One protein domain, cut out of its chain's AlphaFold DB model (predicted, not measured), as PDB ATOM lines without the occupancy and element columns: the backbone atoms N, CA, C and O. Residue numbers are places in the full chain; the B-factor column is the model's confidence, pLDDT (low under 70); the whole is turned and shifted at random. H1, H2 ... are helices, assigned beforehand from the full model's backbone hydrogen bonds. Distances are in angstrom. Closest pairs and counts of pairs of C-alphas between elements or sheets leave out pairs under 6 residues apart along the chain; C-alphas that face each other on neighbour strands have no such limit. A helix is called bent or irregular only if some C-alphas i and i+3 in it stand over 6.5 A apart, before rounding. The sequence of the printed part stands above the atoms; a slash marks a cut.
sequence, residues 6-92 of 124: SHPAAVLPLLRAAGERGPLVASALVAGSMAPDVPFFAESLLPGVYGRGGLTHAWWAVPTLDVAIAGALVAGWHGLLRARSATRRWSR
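AT A GLANCE: This is residues 6 to 92 of the 124 residues of an uncharacterized protein of Kitasatospora aureofaciens (UniProt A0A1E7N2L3). Short H1 packs on H2, a helix that folds back near residue 21; the later part of H2 crosses the long H3, whose far end sticks out with residues 79 to 92. The printed part has 87 residues with three named helices, H1, H2, H3 in that order, and is all helix. It is loose, with a radius of gyration of the C-alphas of 15.7 A, and spans 50 by 32 by 21 A.

HOW THE PARTS SIT: H1, residues 6 to 10, touches H2, residues 12 to 43, at residues 29 to 34 alone; the closest C-alphas, of His 7 and Ser 33, are 5.2 A apart. H2 is irregular, with C-alphas 17 and 20 9.0 A apart, and has a kink of 163 degrees near residue 21. Residues 24 to 38 of H2 touch residues 62 to 74 of H3, residues 61 to 90; the closest C-alphas, of Gly 32 and Ala 70, are 4.8 A apart. They run opposite ways at a steep tilt of 69 degrees, only just short of about perpendicular. H1 and H3 are apart. Every O i to N i+4 pair is within hydrogen-bond range in H1, 17 of 28 in H2 and 24 of 26 in H3.

IN THESE COORDINATES: H1 begins at C-alpha 6 (-11.411, -62.948, 12.119) and measures 6.0 A, H2 27.7 A. H3 measures 42.0 A, ending at C-alpha 90 (-8.840, -36.242, 40.958).

THE WHOLE: The printed part has no cut; H2 to H3 is a long link. Low-confidence residues include 38 to 59 and 86 to 92.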
ATOM      1  N   SER A   6     -12.468 -62.083  12.646       81.12
ATOM      2  CA  SER A   6     -11.411 -62.948  12.119       81.12
ATOM      3  C   SER A   6     -10.101 -62.208  11.913       81.12
ATOM      4  O   SER A   6      -9.046 -62.797  12.137       81.12
ATOM      5  N   HIS A   7     -10.146 -60.918  11.588       80.00
ATOM      6  CA  HIS A   7      -8.954 -60.079  11.526       80.00
ATOM      7  C   HIS A   7      -8.207 -60.002  12.871       80.00
ATOM      8  O   HIS A   7      -7.030 -60.374  12.920       80.00
ATOM      9  N   PRO A   8      -8.853 -59.633  13.996       80.69
ATOM     10  CA  PRO A   8      -8.182 -59.653  15.291       80.69
ATOM     11  C   PRO A   8      -7.843 -61.077  15.759       80.69
ATOM     12  O   PRO A   8      -6.844 -61.273  16.453       80.69
ATOM     13  N   ALA A   9      -8.611 -62.096  15.354       83.88
ATOM     14  CA  ALA A   9      -8.258 -63.486  15.636       83.88
ATOM     15  C   ALA A   9      -6.961 -63.918  14.925       83.88
ATOM     16  O   ALA A   9      -6.165 -64.656  15.509       83.88
ATOM     17  N   ALA A  10      -6.700 -63.425  13.710       83.94
ATOM     18  CA  ALA A  10      -5.490 -63.741  12.953       83.94
ATOM     19  C   ALA A  10      -4.208 -63.232  13.637       83.94
ATOM     20  O   ALA A  10      -3.156 -63.859  13.520       83.94
ATOM     21  N   VAL A  11      -4.287 -62.141  14.409       85.06
ATOM     22  CA  VAL A  11      -3.128 -61.577  15.125       85.06
ATOM     23  C   VAL A  11      -2.929 -62.154  16.532       85.06
ATOM     24  O   VAL A  11      -1.959 -61.799  17.202       85.06
ATOM     25  N   LEU A  12      -3.774 -63.087  16.992       85.62
ATOM     26  CA  LEU A  12      -3.637 -63.727  18.310       85.62
ATOM     27  C   LEU A  12      -2.248 -64.342  18.578       85.62
ATOM     28  O   LEU A  12      -1.746 -64.174  19.692       85.62
ATOM     29  N   PRO A  13      -1.586 -65.022  17.622       84.44
ATOM     30  CA  PRO A  13      -0.232 -65.530  17.838       84.44
ATOM     31  C   PRO A  13       0.788 -64.406  18.072       84.44
ATOM     32  O   PRO A  13       1.643 -64.525  18.948       84.44
ATOM     33  N   LEU A  14       0.658 -63.287  17.347       80.81
ATOM     34  CA  LEU A  14       1.523 -62.110  17.489       80.81
ATOM     35  C   LEU A  14       1.280 -61.393  18.821       80.81
ATOM     36  O   LEU A  14       2.230 -60.957  19.465       80.81
ATOM     37  N   LEU A  15       0.026 -61.341  19.281       83.44
ATOM     38  CA  LEU A  15      -0.324 -60.838  20.612       83.44
ATOM     39  C   LEU A  15       0.315 -61.679  21.723       83.44
ATOM     40  O   LEU A  15       0.834 -61.126  22.689       83.44
ATOM     41  N   ARG A  16       0.333 -63.010  21.576       81.06
ATOM     42  CA  ARG A  16       1.005 -63.914  22.527       81.06
ATOM     43  C   ARG A  16       2.525 -63.737  22.503       81.06
ATOM     44  O   ARG A  16       3.150 -63.753  23.557       81.06
ATOM     45  N   ALA A  17       3.109 -63.519  21.324       80.50
ATOM     46  CA  ALA A  17       4.540 -63.262  21.153       80.50
ATOM     47  C   ALA A  17       4.975 -61.853  21.606       80.50
ATOM     48  O   ALA A  17       6.160 -61.621  21.864       80.50
ATOM     49  N   ALA A  18       4.037 -60.906  21.721       77.06
ATOM     50  CA  ALA A  18       4.320 -59.560  22.202       77.06
ATOM     51  C   ALA A  18       4.821 -59.559  23.660       77.06
ATOM     52  O   ALA A  18       5.645 -58.712  24.001       77.06
ATOM     53  N   GLY A  19       4.419 -60.527  24.495       72.06
ATOM     54  CA  GLY A  19       4.924 -60.670  25.868       72.06
ATOM     55  C   GLY A  19       4.778 -59.380  26.691       72.06
ATOM     56  O   GLY A  19       3.729 -58.740  26.666       72.06
ATOM     57  N   GLU A  20       5.844 -58.957  27.382       65.81
ATOM     58  CA  GLU A  20       5.877 -57.703  28.163       65.81
ATOM     59  C   GLU A  20       5.944 -56.420  27.311       65.81
ATOM     60  O   GLU A  20       5.786 -55.325  27.850       65.81
ATOM     61  N   ARG A  21       6.118 -56.514  25.976       63.16
ATOM     62  CA  ARG A  21       6.192 -55.348  25.057       63.16
ATOM     63  C   ARG A  21       4.897 -54.520  25.021       63.16
ATOM     64  O   ARG A  21       4.877 -53.409  24.499       63.16
ATOM     65  N   GLY A  22       3.842 -55.011  25.662       70.31
ATOM     66  CA  GLY A  22       2.941 -54.146  26.406       70.31
ATOM     67  C   GLY A  22       1.621 -53.788  25.719       70.31
ATOM     68  O   GLY A  22       1.386 -54.117  24.553       70.31
ATOM     69  N   PRO A  23       0.742 -53.079  26.460       77.75
ATOM     70  CA  PRO A  23      -0.613 -52.723  26.028       77.75
ATOM     71  C   PRO A  23      -0.660 -51.957  24.704       77.75
ATOM     72  O   PRO A  23      -1.644 -52.055  23.978       77.75
ATOM     73  N   LEU A  24       0.400 -51.212  24.379       79.94
ATOM     74  CA  LEU A  24       0.527 -50.455  23.134       79.94
ATOM     75  C   LEU A  24       0.675 -51.368  21.915       79.94
ATOM     76  O   LEU A  24      -0.031 -51.172  20.933       79.94
ATOM     77  N   VAL A  25       1.534 -52.391  21.987       80.94
ATOM     78  CA  VAL A  25       1.717 -53.361  20.893       80.94
ATOM     79  C   VAL A  25       0.438 -54.164  20.684       80.94
ATOM     80  O   VAL A  25       0.022 -54.378  19.547       80.94
ATOM     81  N   ALA A  26      -0.235 -54.539  21.775       83.56
ATOM     82  CA  ALA A  26      -1.526 -55.207  21.692       83.56
ATOM     83  C   ALA A  26      -2.592 -54.323  21.028       83.56
ATOM     84  O   ALA A  26      -3.310 -54.775  20.137       83.56
ATOM     85  N   SER A  27      -2.648 -53.047  21.415       82.56
ATOM     86  CA  SER A  27      -3.586 -52.080  20.843       82.56
ATOM     87  C   SER A  27      -3.290 -51.817  19.364       82.56
ATOM     88  O   SER A  27      -4.220 -51.765  18.568       82.56
ATOM     89  N   ALA A  28      -2.015 -51.724  18.976       83.06
ATOM     90  CA  ALA A  28      -1.594 -51.532  17.590       83.06
ATOM     91  C   ALA A  28      -1.916 -52.739  16.698       83.06
ATOM     92  O   ALA A  28      -2.411 -52.553  15.592       83.06
ATOM     93  N   LEU A  29      -1.695 -53.968  17.177       84.75
ATOM     94  CA  LEU A  29      -2.021 -55.186  16.427       84.75
ATOM     95  C   LEU A  29      -3.529 -55.325  16.192       84.75
ATOM     96  O   LEU A  29      -3.953 -55.625  15.079       84.75
ATOM     97  N   VAL A  30      -4.341 -55.067  17.220       85.19
ATOM     98  CA  VAL A  30      -5.802 -55.113  17.093       85.19
ATOM     99  C   VAL A  30      -6.299 -53.987  16.187       85.19
ATOM    100  O   VAL A  30      -7.041 -54.256  15.246       85.19
ATOM    101  N   ALA A  31      -5.856 -52.746  16.411       84.19
ATOM    102  CA  ALA A  31      -6.262 -51.601  15.596       84.19
ATOM    103  C   ALA A  31      -5.834 -51.752  14.129       84.19
ATOM    104  O   ALA A  31      -6.634 -51.487  13.238       84.19
ATOM    105  N   GLY A  32      -4.615 -52.234  13.879       81.25
ATOM    106  CA  GLY A  32      -4.108 -52.524  12.539       81.25
ATOM    107  C   GLY A  32      -4.891 -53.629  11.838       81.25
ATOM    108  O   GLY A  32      -5.210 -53.489  10.666       81.25
ATOM    109  N   SER A  33      -5.281 -54.687  12.560       84.00
ATOM    110  CA  SER A  33      -6.119 -55.749  11.990       84.00
ATOM    111  C   SER A  33      -7.522 -55.265  11.605       84.00
ATOM    112  O   SER A  33      -8.092 -55.757  10.643       84.00
ATOM    113  N   MET A  34      -8.065 -54.280  12.327       81.00
ATOM    114  CA  MET A  34      -9.406 -53.745  12.079       81.00
ATOM    115  C   MET A  34      -9.424 -52.606  11.053       81.00
ATOM    116  O   MET A  34     -10.481 -52.321  10.499       81.00
ATOM    117  N   ALA A  35      -8.286 -51.949  10.799       78.25
ATOM    118  CA  ALA A  35      -8.191 -50.787   9.914       78.25
ATOM    119  C   ALA A  35      -8.791 -50.993   8.502       78.25
ATOM    120  O   ALA A  35      -9.521 -50.096   8.075       78.25
ATOM    121  N   PRO A  36      -8.615 -52.150   7.826       69.50
ATOM    122  CA  PRO A  36      -9.196 -52.387   6.498       69.50
ATOM    123  C   PRO A  36     -10.732 -52.402   6.491       69.50
ATOM    124  O   PRO A  36     -11.359 -52.065   5.487       69.50
ATOM    125  N   ASP A  37     -11.346 -52.756   7.625       72.50
ATOM    126  CA  ASP A  37     -12.800 -52.849   7.787       72.50
ATOM    127  C   ASP A  37     -13.417 -51.525   8.281       72.50
ATOM    128  O   ASP A  37     -14.626 -51.315   8.175       72.50
ATOM    129  N   VAL A  38     -12.619 -50.588   8.808       67.88
ATOM    130  CA  VAL A  38     -13.108 -49.294   9.328       67.88
ATOM    131  C   VAL A  38     -13.891 -48.479   8.291       67.88
ATOM    132  O   VAL A  38     -14.932 -47.938   8.663       67.88
ATOM    133  N   PRO A  39     -13.491 -48.397   7.007       66.62
ATOM    134  CA  PRO A  39     -14.286 -47.717   5.986       66.62
ATOM    135  C   PRO A  39     -15.696 -48.306   5.824       66.62
ATOM    136  O   PRO A  39     -16.643 -47.553   5.597       66.62
ATOM    137  N   PHE A  40     -15.858 -49.624   6.019       66.75
ATOM    138  CA  PHE A  40     -17.166 -50.288   5.999       66.75
ATOM    139  C   PHE A  40     -18.058 -49.807   7.155       66.75
ATOM    140  O   PHE A  40     -19.243 -49.559   6.950       66.75
ATOM    141  N   PHE A  41     -17.488 -49.622   8.351       63.62
ATOM    142  CA  PHE A  41     -18.202 -49.069   9.510       63.62
ATOM    143  C   PHE A  41     -18.452 -47.561   9.408       63.62
ATOM    144  O   PHE A  41     -19.479 -47.077   9.882       63.62
ATOM    145  N   ALA A  42     -17.526 -46.819   8.799       62.03
ATOM    146  CA  ALA A  42     -17.606 -45.370   8.665       62.03
ATOM    147  C   ALA A  42     -18.763 -44.930   7.760       62.03
ATOM    148  O   ALA A  42     -19.349 -43.886   8.019       62.03
ATOM    149  N   GLU A  43     -19.146 -45.737   6.768       61.38
ATOM    150  CA  GLU A  43     -20.313 -45.469   5.912       61.38
ATOM    151  C   GLU A  43     -21.625 -45.381   6.687       61.38
ATOM    152  O   GLU A  43     -22.479 -44.550   6.391       61.38
ATOM    153  N   SER A  44     -21.769 -46.200   7.727       58.06
ATOM    154  CA  SER A  44     -22.945 -46.178   8.599       58.06
ATOM    155  C   SER A  44     -23.029 -44.901   9.446       58.06
ATOM    156  O   SER A  44     -24.096 -44.587   9.967       58.06
ATOM    157  N   LEU A  45     -21.915 -44.180   9.613       57.28
ATOM    158  CA  LEU A  45     -21.822 -42.940  10.394       57.28
ATOM    159  C   LEU A  45     -21.777 -41.690   9.504       57.28
ATOM    160  O   LEU A  45     -22.278 -40.638   9.894       57.28
ATOM    161  N   LEU A  46     -21.173 -41.797   8.320       54.97
ATOM    162  CA  LEU A  46     -21.089 -40.762   7.299       54.97
ATOM    163  C   LEU A  46     -21.495 -41.380   5.951       54.97
ATOM    164  O   LEU A  46     -20.653 -41.973   5.277       54.97
ATOM    165  N   PRO A  47     -22.761 -41.231   5.531       51.97
ATOM    166  CA  PRO A  47     -23.209 -41.701   4.224       51.97
ATOM    167  C   PRO A  47     -22.430 -41.002   3.097       51.97
ATOM    168  O   PRO A  47     -22.348 -39.772   3.074       51.97
ATOM    169  N   GLY A  48     -21.857 -41.763   2.156       55.41
ATOM    170  CA  GLY A  48     -21.117 -41.236   0.998       55.41
ATOM    171  C   GLY A  48     -19.589 -41.373   1.058       55.41
ATOM    172  O   GLY A  48     -18.893 -40.871   0.170       55.41
ATOM    173  N   VAL A  49     -19.037 -42.069   2.054       55.88
ATOM    174  CA  VAL A  49     -17.596 -42.378   2.132       55.88
ATOM    175  C   VAL A  49     -17.238 -43.527   1.175       55.88
ATOM    176  O   VAL A  49     -16.172 -43.503   0.558       55.88
ATOM    177  N   TYR A  50     -18.168 -44.451   0.923       49.78
ATOM    178  CA  TYR A  50     -18.077 -45.508  -0.091       49.78
ATOM    179  C   TYR A  50     -18.062 -44.997  -1.525       49.78
ATOM    180  O   TYR A  50     -17.505 -45.662  -2.395       49.78
ATOM    181  N   GLY A  51     -18.618 -43.810  -1.793       50.81
ATOM    182  CA  GLY A  51     -18.533 -43.171  -3.112       50.81
ATOM    183  C   GLY A  51     -17.088 -42.868  -3.544       50.81
ATOM    184  O   GLY A  51     -16.819 -42.671  -4.724       50.81
ATOM    185  N   ARG A  52     -16.138 -42.895  -2.595       53.12
ATOM    186  CA  ARG A  52     -14.679 -42.833  -2.791       53.12
ATOM    187  C   ARG A  52     -13.994 -44.214  -2.719       53.12
ATOM    188  O   ARG A  52     -12.781 -44.284  -2.539       53.12
ATOM    189  N   GLY A  53     -14.745 -45.308  -2.883       48.03
ATOM    190  CA  GLY A  53     -14.314 -46.704  -2.702       48.03
ATOM    191  C   GLY A  53     -13.136 -47.187  -3.563       48.03
ATOM    192  O   GLY A  53     -12.574 -48.241  -3.289       48.03
ATOM    193  N   GLY A  54     -12.690 -46.408  -4.553       53.22
ATOM    194  CA  GLY A  54     -11.449 -46.679  -5.290       53.22
ATOM    195  C   GLY A  54     -10.161 -46.376  -4.509       53.22
ATOM    196  O   GLY A  54      -9.103 -46.881  -4.872       53.22
ATOM    197  N   LEU A  55     -10.223 -45.578  -3.435       54.91
ATOM    198  CA  LEU A  55      -9.032 -45.165  -2.681       54.91
ATOM    199  C   LEU A  55      -8.554 -46.226  -1.680       54.91
ATOM    200  O   LEU A  55      -7.353 -46.360  -1.500       54.91
ATOM    201  N   THR A  56      -9.452 -46.998  -1.061       52.12
ATOM    202  CA  THR A  56      -9.108 -48.059  -0.088       52.12
ATOM    203  C   THR A  56      -8.798 -49.405  -0.748       52.12
ATOM    204  O   THR A  56      -8.181 -50.265  -0.132       52.12
ATOM    205  N   HIS A  57      -9.204 -49.605  -2.004       57.94
ATOM    206  CA  HIS A  57      -8.882 -50.804  -2.791       57.94
ATOM    207  C   HIS A  57      -7.594 -50.673  -3.607       57.94
ATOM    208  O   HIS A  57      -7.211 -51.594  -4.329       57.94
ATOM    209  N   ALA A  58      -6.900 -49.545  -3.487       63.47
ATOM    210  CA  ALA A  58      -5.582 -49.399  -4.060       63.47
ATOM    211  C   ALA A  58      -4.535 -50.038  -3.140       63.47
ATOM    212  O   ALA A  58      -4.554 -49.852  -1.927       63.47
ATOM    213  N   TRP A  59      -3.570 -50.750  -3.723       68.62
ATOM    214  CA  TRP A  59      -2.489 -51.413  -2.979       68.62
ATOM    215  C   TRP A  59      -1.698 -50.451  -2.070       68.62
ATOM    216  O   TRP A  59      -1.159 -50.869  -1.049       68.62
ATOM    217  N   TRP A  60      -1.657 -49.158  -2.411       71.00
ATOM    218  CA  TRP A  60      -0.986 -48.121  -1.624       71.00
ATOM    219  C   TRP A  60      -1.766 -47.702  -0.369       71.00
ATOM    220  O   TRP A  60      -1.177 -47.109   0.536       71.00
ATOM    221  N   ALA A  61      -3.058 -48.022  -0.274       66.56
ATOM    222  CA  ALA A  61      -3.886 -47.708   0.888       66.56
ATOM    223  C   ALA A  61      -3.458 -48.501   2.128       66.56
ATOM    224  O   ALA A  61      -3.475 -47.967   3.233       66.56
ATOM    225  N   VAL A  62      -2.970 -49.728   1.930       66.62
ATOM    226  CA  VAL A  62      -2.517 -50.616   3.008       66.62
ATOM    227  C   VAL A  62      -1.363 -50.004   3.822       66.62
ATOM    228  O   VAL A  62      -1.479 -49.888   5.038       66.62
ATOM    229  N   PRO A  63      -0.250 -49.537   3.222       75.44
ATOM    230  CA  PRO A  63       0.821 -48.917   4.004       75.44
ATOM    231  C   PRO A  63       0.528 -47.484   4.475       75.44
ATOM    232  O   PRO A  63       1.307 -46.951   5.260       75.44
ATOM    233  N   THR A  64      -0.534 -46.825   3.998       78.19
ATOM    234  CA  THR A  64      -0.765 -45.395   4.272       78.19
ATOM    235  C   THR A  64      -2.028 -45.164   5.083       78.19
ATOM    236  O   THR A  64      -1.965 -44.753   6.241       78.19
ATOM    237  N   LEU A  65      -3.178 -45.441   4.483       74.88
ATOM    238  CA  LEU A  65      -4.485 -45.188   5.049       74.88
ATOM    239  C   LEU A  65      -4.759 -46.126   6.222       74.88
ATOM    240  O   LEU A  65      -5.155 -45.645   7.282       74.88
ATOM    241  N   ASP A  66      -4.462 -47.420   6.085       76.06
ATOM    242  CA  ASP A  66      -4.684 -48.378   7.175       76.06
ATOM    243  C   ASP A  66      -3.766 -48.076   8.366       76.06
ATOM    244  O   ASP A  66      -4.196 -48.136   9.519       76.06
ATOM    245  N   VAL A  67      -2.524 -47.654   8.107       80.56
ATOM    246  CA  VAL A  67      -1.584 -47.219   9.153       80.56
ATOM    247  C   VAL A  67      -2.076 -45.945   9.846       80.56
ATOM    248  O   VAL A  67      -2.033 -45.859  11.076       80.56
ATOM    249  N   ALA A  68      -2.588 -44.969   9.091       82.69
ATOM    250  CA  ALA A  68      -3.151 -43.741   9.650       82.69
ATOM    251  C   ALA A  68      -4.398 -44.021  10.506       82.69
ATOM    252  O   ALA A  68      -4.515 -43.501  11.618       82.69
ATOM    253  N   ILE A  69      -5.297 -44.885  10.027       79.62
ATOM    254  CA  ILE A  69      -6.499 -45.317  10.751       79.62
ATOM    255  C   ILE A  69      -6.109 -46.060  12.030       79.62
ATOM    256  O   ILE A  69      -6.598 -45.724  13.109       79.62
ATOM    257  N   ALA A  70      -5.193 -47.026  11.939       83.75
ATOM    258  CA  ALA A  70      -4.701 -47.761  13.097       83.75
ATOM    259  C   ALA A  70      -4.078 -46.814  14.135       83.75
ATOM    260  O   ALA A  70      -4.394 -46.901  15.322       83.75
ATOM    261  N   GLY A  71      -3.256 -45.859  13.691       83.75
ATOM    262  CA  GLY A  71      -2.665 -44.831  14.546       83.75
ATOM    263  C   GLY A  71      -3.717 -43.972  15.253       83.75
ATOM    264  O   GLY A  71      -3.626 -43.765  16.464       83.75
ATOM    265  N   ALA A  72      -4.751 -43.528  14.533       84.81
ATOM    266  CA  ALA A  72      -5.850 -42.749  15.097       84.81
ATOM    267  C   ALA A  72      -6.650 -43.542  16.145       84.81
ATOM    268  O   ALA A  72      -6.949 -43.015  17.218       84.81
ATOM    269  N   LEU A  73      -6.944 -44.818  15.878       84.31
ATOM    270  CA  LEU A  73      -7.637 -45.702  16.820       84.31
ATOM    271  C   LEU A  73      -6.821 -45.922  18.100       84.31
ATOM    272  O   LEU A  73      -7.360 -45.802  19.201       84.31
ATOM    273  N   VAL A  74      -5.517 -46.190  17.973       86.44
ATOM    274  CA  VAL A  74      -4.615 -46.352  19.124       86.44
ATOM    275  C   VAL A  74      -4.534 -45.053  19.928       86.44
ATOM    276  O   VAL A  74      -4.683 -45.076  21.152       86.44
ATOM    277  N   ALA A  75      -4.350 -43.911  19.262       84.81
ATOM    278  CA  ALA A  75      -4.292 -42.610  19.920       84.81
ATOM    279  C   ALA A  75      -5.598 -42.288  20.663       84.81
ATOM    280  O   ALA A  75      -5.559 -41.885  21.827       84.81
ATOM    281  N   GLY A  76      -6.751 -42.528  20.031       85.19
ATOM    282  CA  GLY A  76      -8.068 -42.342  20.640       85.19
ATOM    283  C   GLY A  76      -8.282 -43.240  21.861       85.19
ATOM    284  O   GLY A  76      -8.691 -42.759  22.921       85.19
ATOM    285  N   TRP A  77      -7.929 -44.523  21.756       86.12
ATOM    286  CA  TRP A  77      -8.028 -45.483  22.856       86.12
ATOM    287  C   TRP A  77      -7.188 -45.066  24.068       86.12
ATOM    288  O   TRP A  77      -7.694 -44.962  25.189       86.12
ATOM    289  N   HIS A  78      -5.908 -44.757  23.854       86.62
ATOM    290  CA  HIS A  78      -5.025 -44.328  24.935       86.62
ATOM    291  C   HIS A  78      -5.405 -42.950  25.492       86.62
ATOM    292  O   HIS A  78      -5.293 -42.732  26.701       86.62
ATOM    293  N   GLY A  79      -5.912 -42.044  24.652       84.25
ATOM    294  CA  GLY A  79      -6.482 -40.767  25.077       84.25
ATOM    295  C   GLY A  79      -7.653 -40.953  26.043       84.25
ATOM    296  O   GLY A  79      -7.660 -40.359  27.123       84.25
ATOM    297  N   LEU A  80      -8.588 -41.850  25.721       83.25
ATOM    298  CA  LEU A  80      -9.732 -42.165  26.578       83.25
ATOM    299  C   LEU A  80      -9.301 -42.793  27.913       83.25
ATOM    300  O   LEU A  80      -9.782 -42.398  28.980       83.25
ATOM    301  N   LEU A  81      -8.352 -43.734  27.881       83.62
ATOM    302  CA  LEU A  81      -7.788 -44.334  29.094       83.62
ATOM    303  C   LEU A  81      -7.072 -43.295  29.970       83.62
ATOM    304  O   LEU A  81      -7.198 -43.322  31.201       83.62
ATOM    305  N   ARG A  82      -6.354 -42.347  29.357       80.00
ATOM    306  CA  ARG A  82      -5.687 -41.246  30.062       80.00
ATOM    307  C   ARG A  82      -6.693 -40.279  30.686       80.00
ATOM    308  O   ARG A  82      -6.545 -39.927  31.852       80.00
ATOM    309  N   ALA A  83      -7.748 -39.907  29.964       73.44
ATOM    310  CA  ALA A  83      -8.815 -39.057  30.489       73.44
ATOM    311  C   ALA A  83      -9.524 -39.714  31.689       73.44
ATOM    312  O   ALA A  83      -9.710 -39.091  32.734       73.44
ATOM    313  N   ARG A  84      -9.833 -41.013  31.593       71.81
ATOM    314  CA  ARG A  84     -10.443 -41.789  32.686       71.81
ATOM    315  C   ARG A  84      -9.537 -41.941  33.910       71.81
ATOM    316  O   ARG A  84     -10.017 -42.023  35.040       71.81
ATOM    317  N   SER A  85      -8.230 -42.053  33.711       73.38
ATOM    318  CA  SER A  85      -7.281 -42.142  34.826       73.38
ATOM    319  C   SER A  85      -7.028 -40.777  35.468       73.38
ATOM    320  O   SER A  85      -6.870 -40.714  36.687       73.38
ATOM    321  N   ALA A  86      -7.078 -39.688  34.696       69.12
ATOM    322  CA  ALA A  86      -7.047 -38.325  35.218       69.12
ATOM    323  C   ALA A  86      -8.259 -38.027  36.118       69.12
ATOM    324  O   ALA A  86      -8.074 -37.549  37.236       69.12
ATOM    325  N   THR A  87      -9.477 -38.405  35.705       69.06
ATOM    326  CA  THR A  87     -10.676 -38.245  36.550       69.06
ATOM    327  C   THR A  87     -10.582 -39.068  37.834       69.06
ATOM    328  O   THR A  87     -10.783 -38.532  38.918       69.06
ATOM    329  N   ARG A  88     -10.162 -40.340  37.760       62.81
ATOM    330  CA  ARG A  88      -9.944 -41.179  38.958       62.81
ATOM    331  C   ARG A  88      -8.865 -40.644  39.898       62.81
ATOM    332  O   ARG A  88      -8.966 -40.866  41.100       62.81
ATOM    333  N   ARG A  89      -7.815 -40.001  39.374       63.09
ATOM    334  CA  ARG A  89      -6.765 -39.369  40.186       63.09
ATOM    335  C   ARG A  89      -7.324 -38.179  40.960       63.09
ATOM    336  O   ARG A  89      -6.996 -38.041  42.130       63.09
ATOM    337  N   TRP A  90      -8.185 -37.386  40.328       59.00
ATOM    338  CA  TRP A  90      -8.840 -36.242  40.958       59.00
ATOM    339  C   TRP A  90      -9.851 -36.652  42.036       59.00
ATOM    340  O   TRP A  90     -10.018 -35.962  43.032       59.00
ATOM    341  N   SER A  91     -10.493 -37.814  41.879       63.16
ATOM    342  CA  SER A  91     -11.413 -38.366  42.883       63.16
ATOM    343  C   SER A  91     -10.721 -39.018  44.083       63.16
ATOM    344  O   SER A  91     -11.411 -39.465  44.998       63.16
ATOM    345  N   ARG A  92      -9.384 -39.136  44.094       62.12
ATOM    346  CA  ARG A  92      -8.677 -39.610  45.287       62.12
ATOM    347  C   ARG A  92      -8.628 -38.453  46.282       62.12
ATOM    348  O   ARG A  92      -7.989 -37.451  45.959       62.12
TER     349      ARG A  92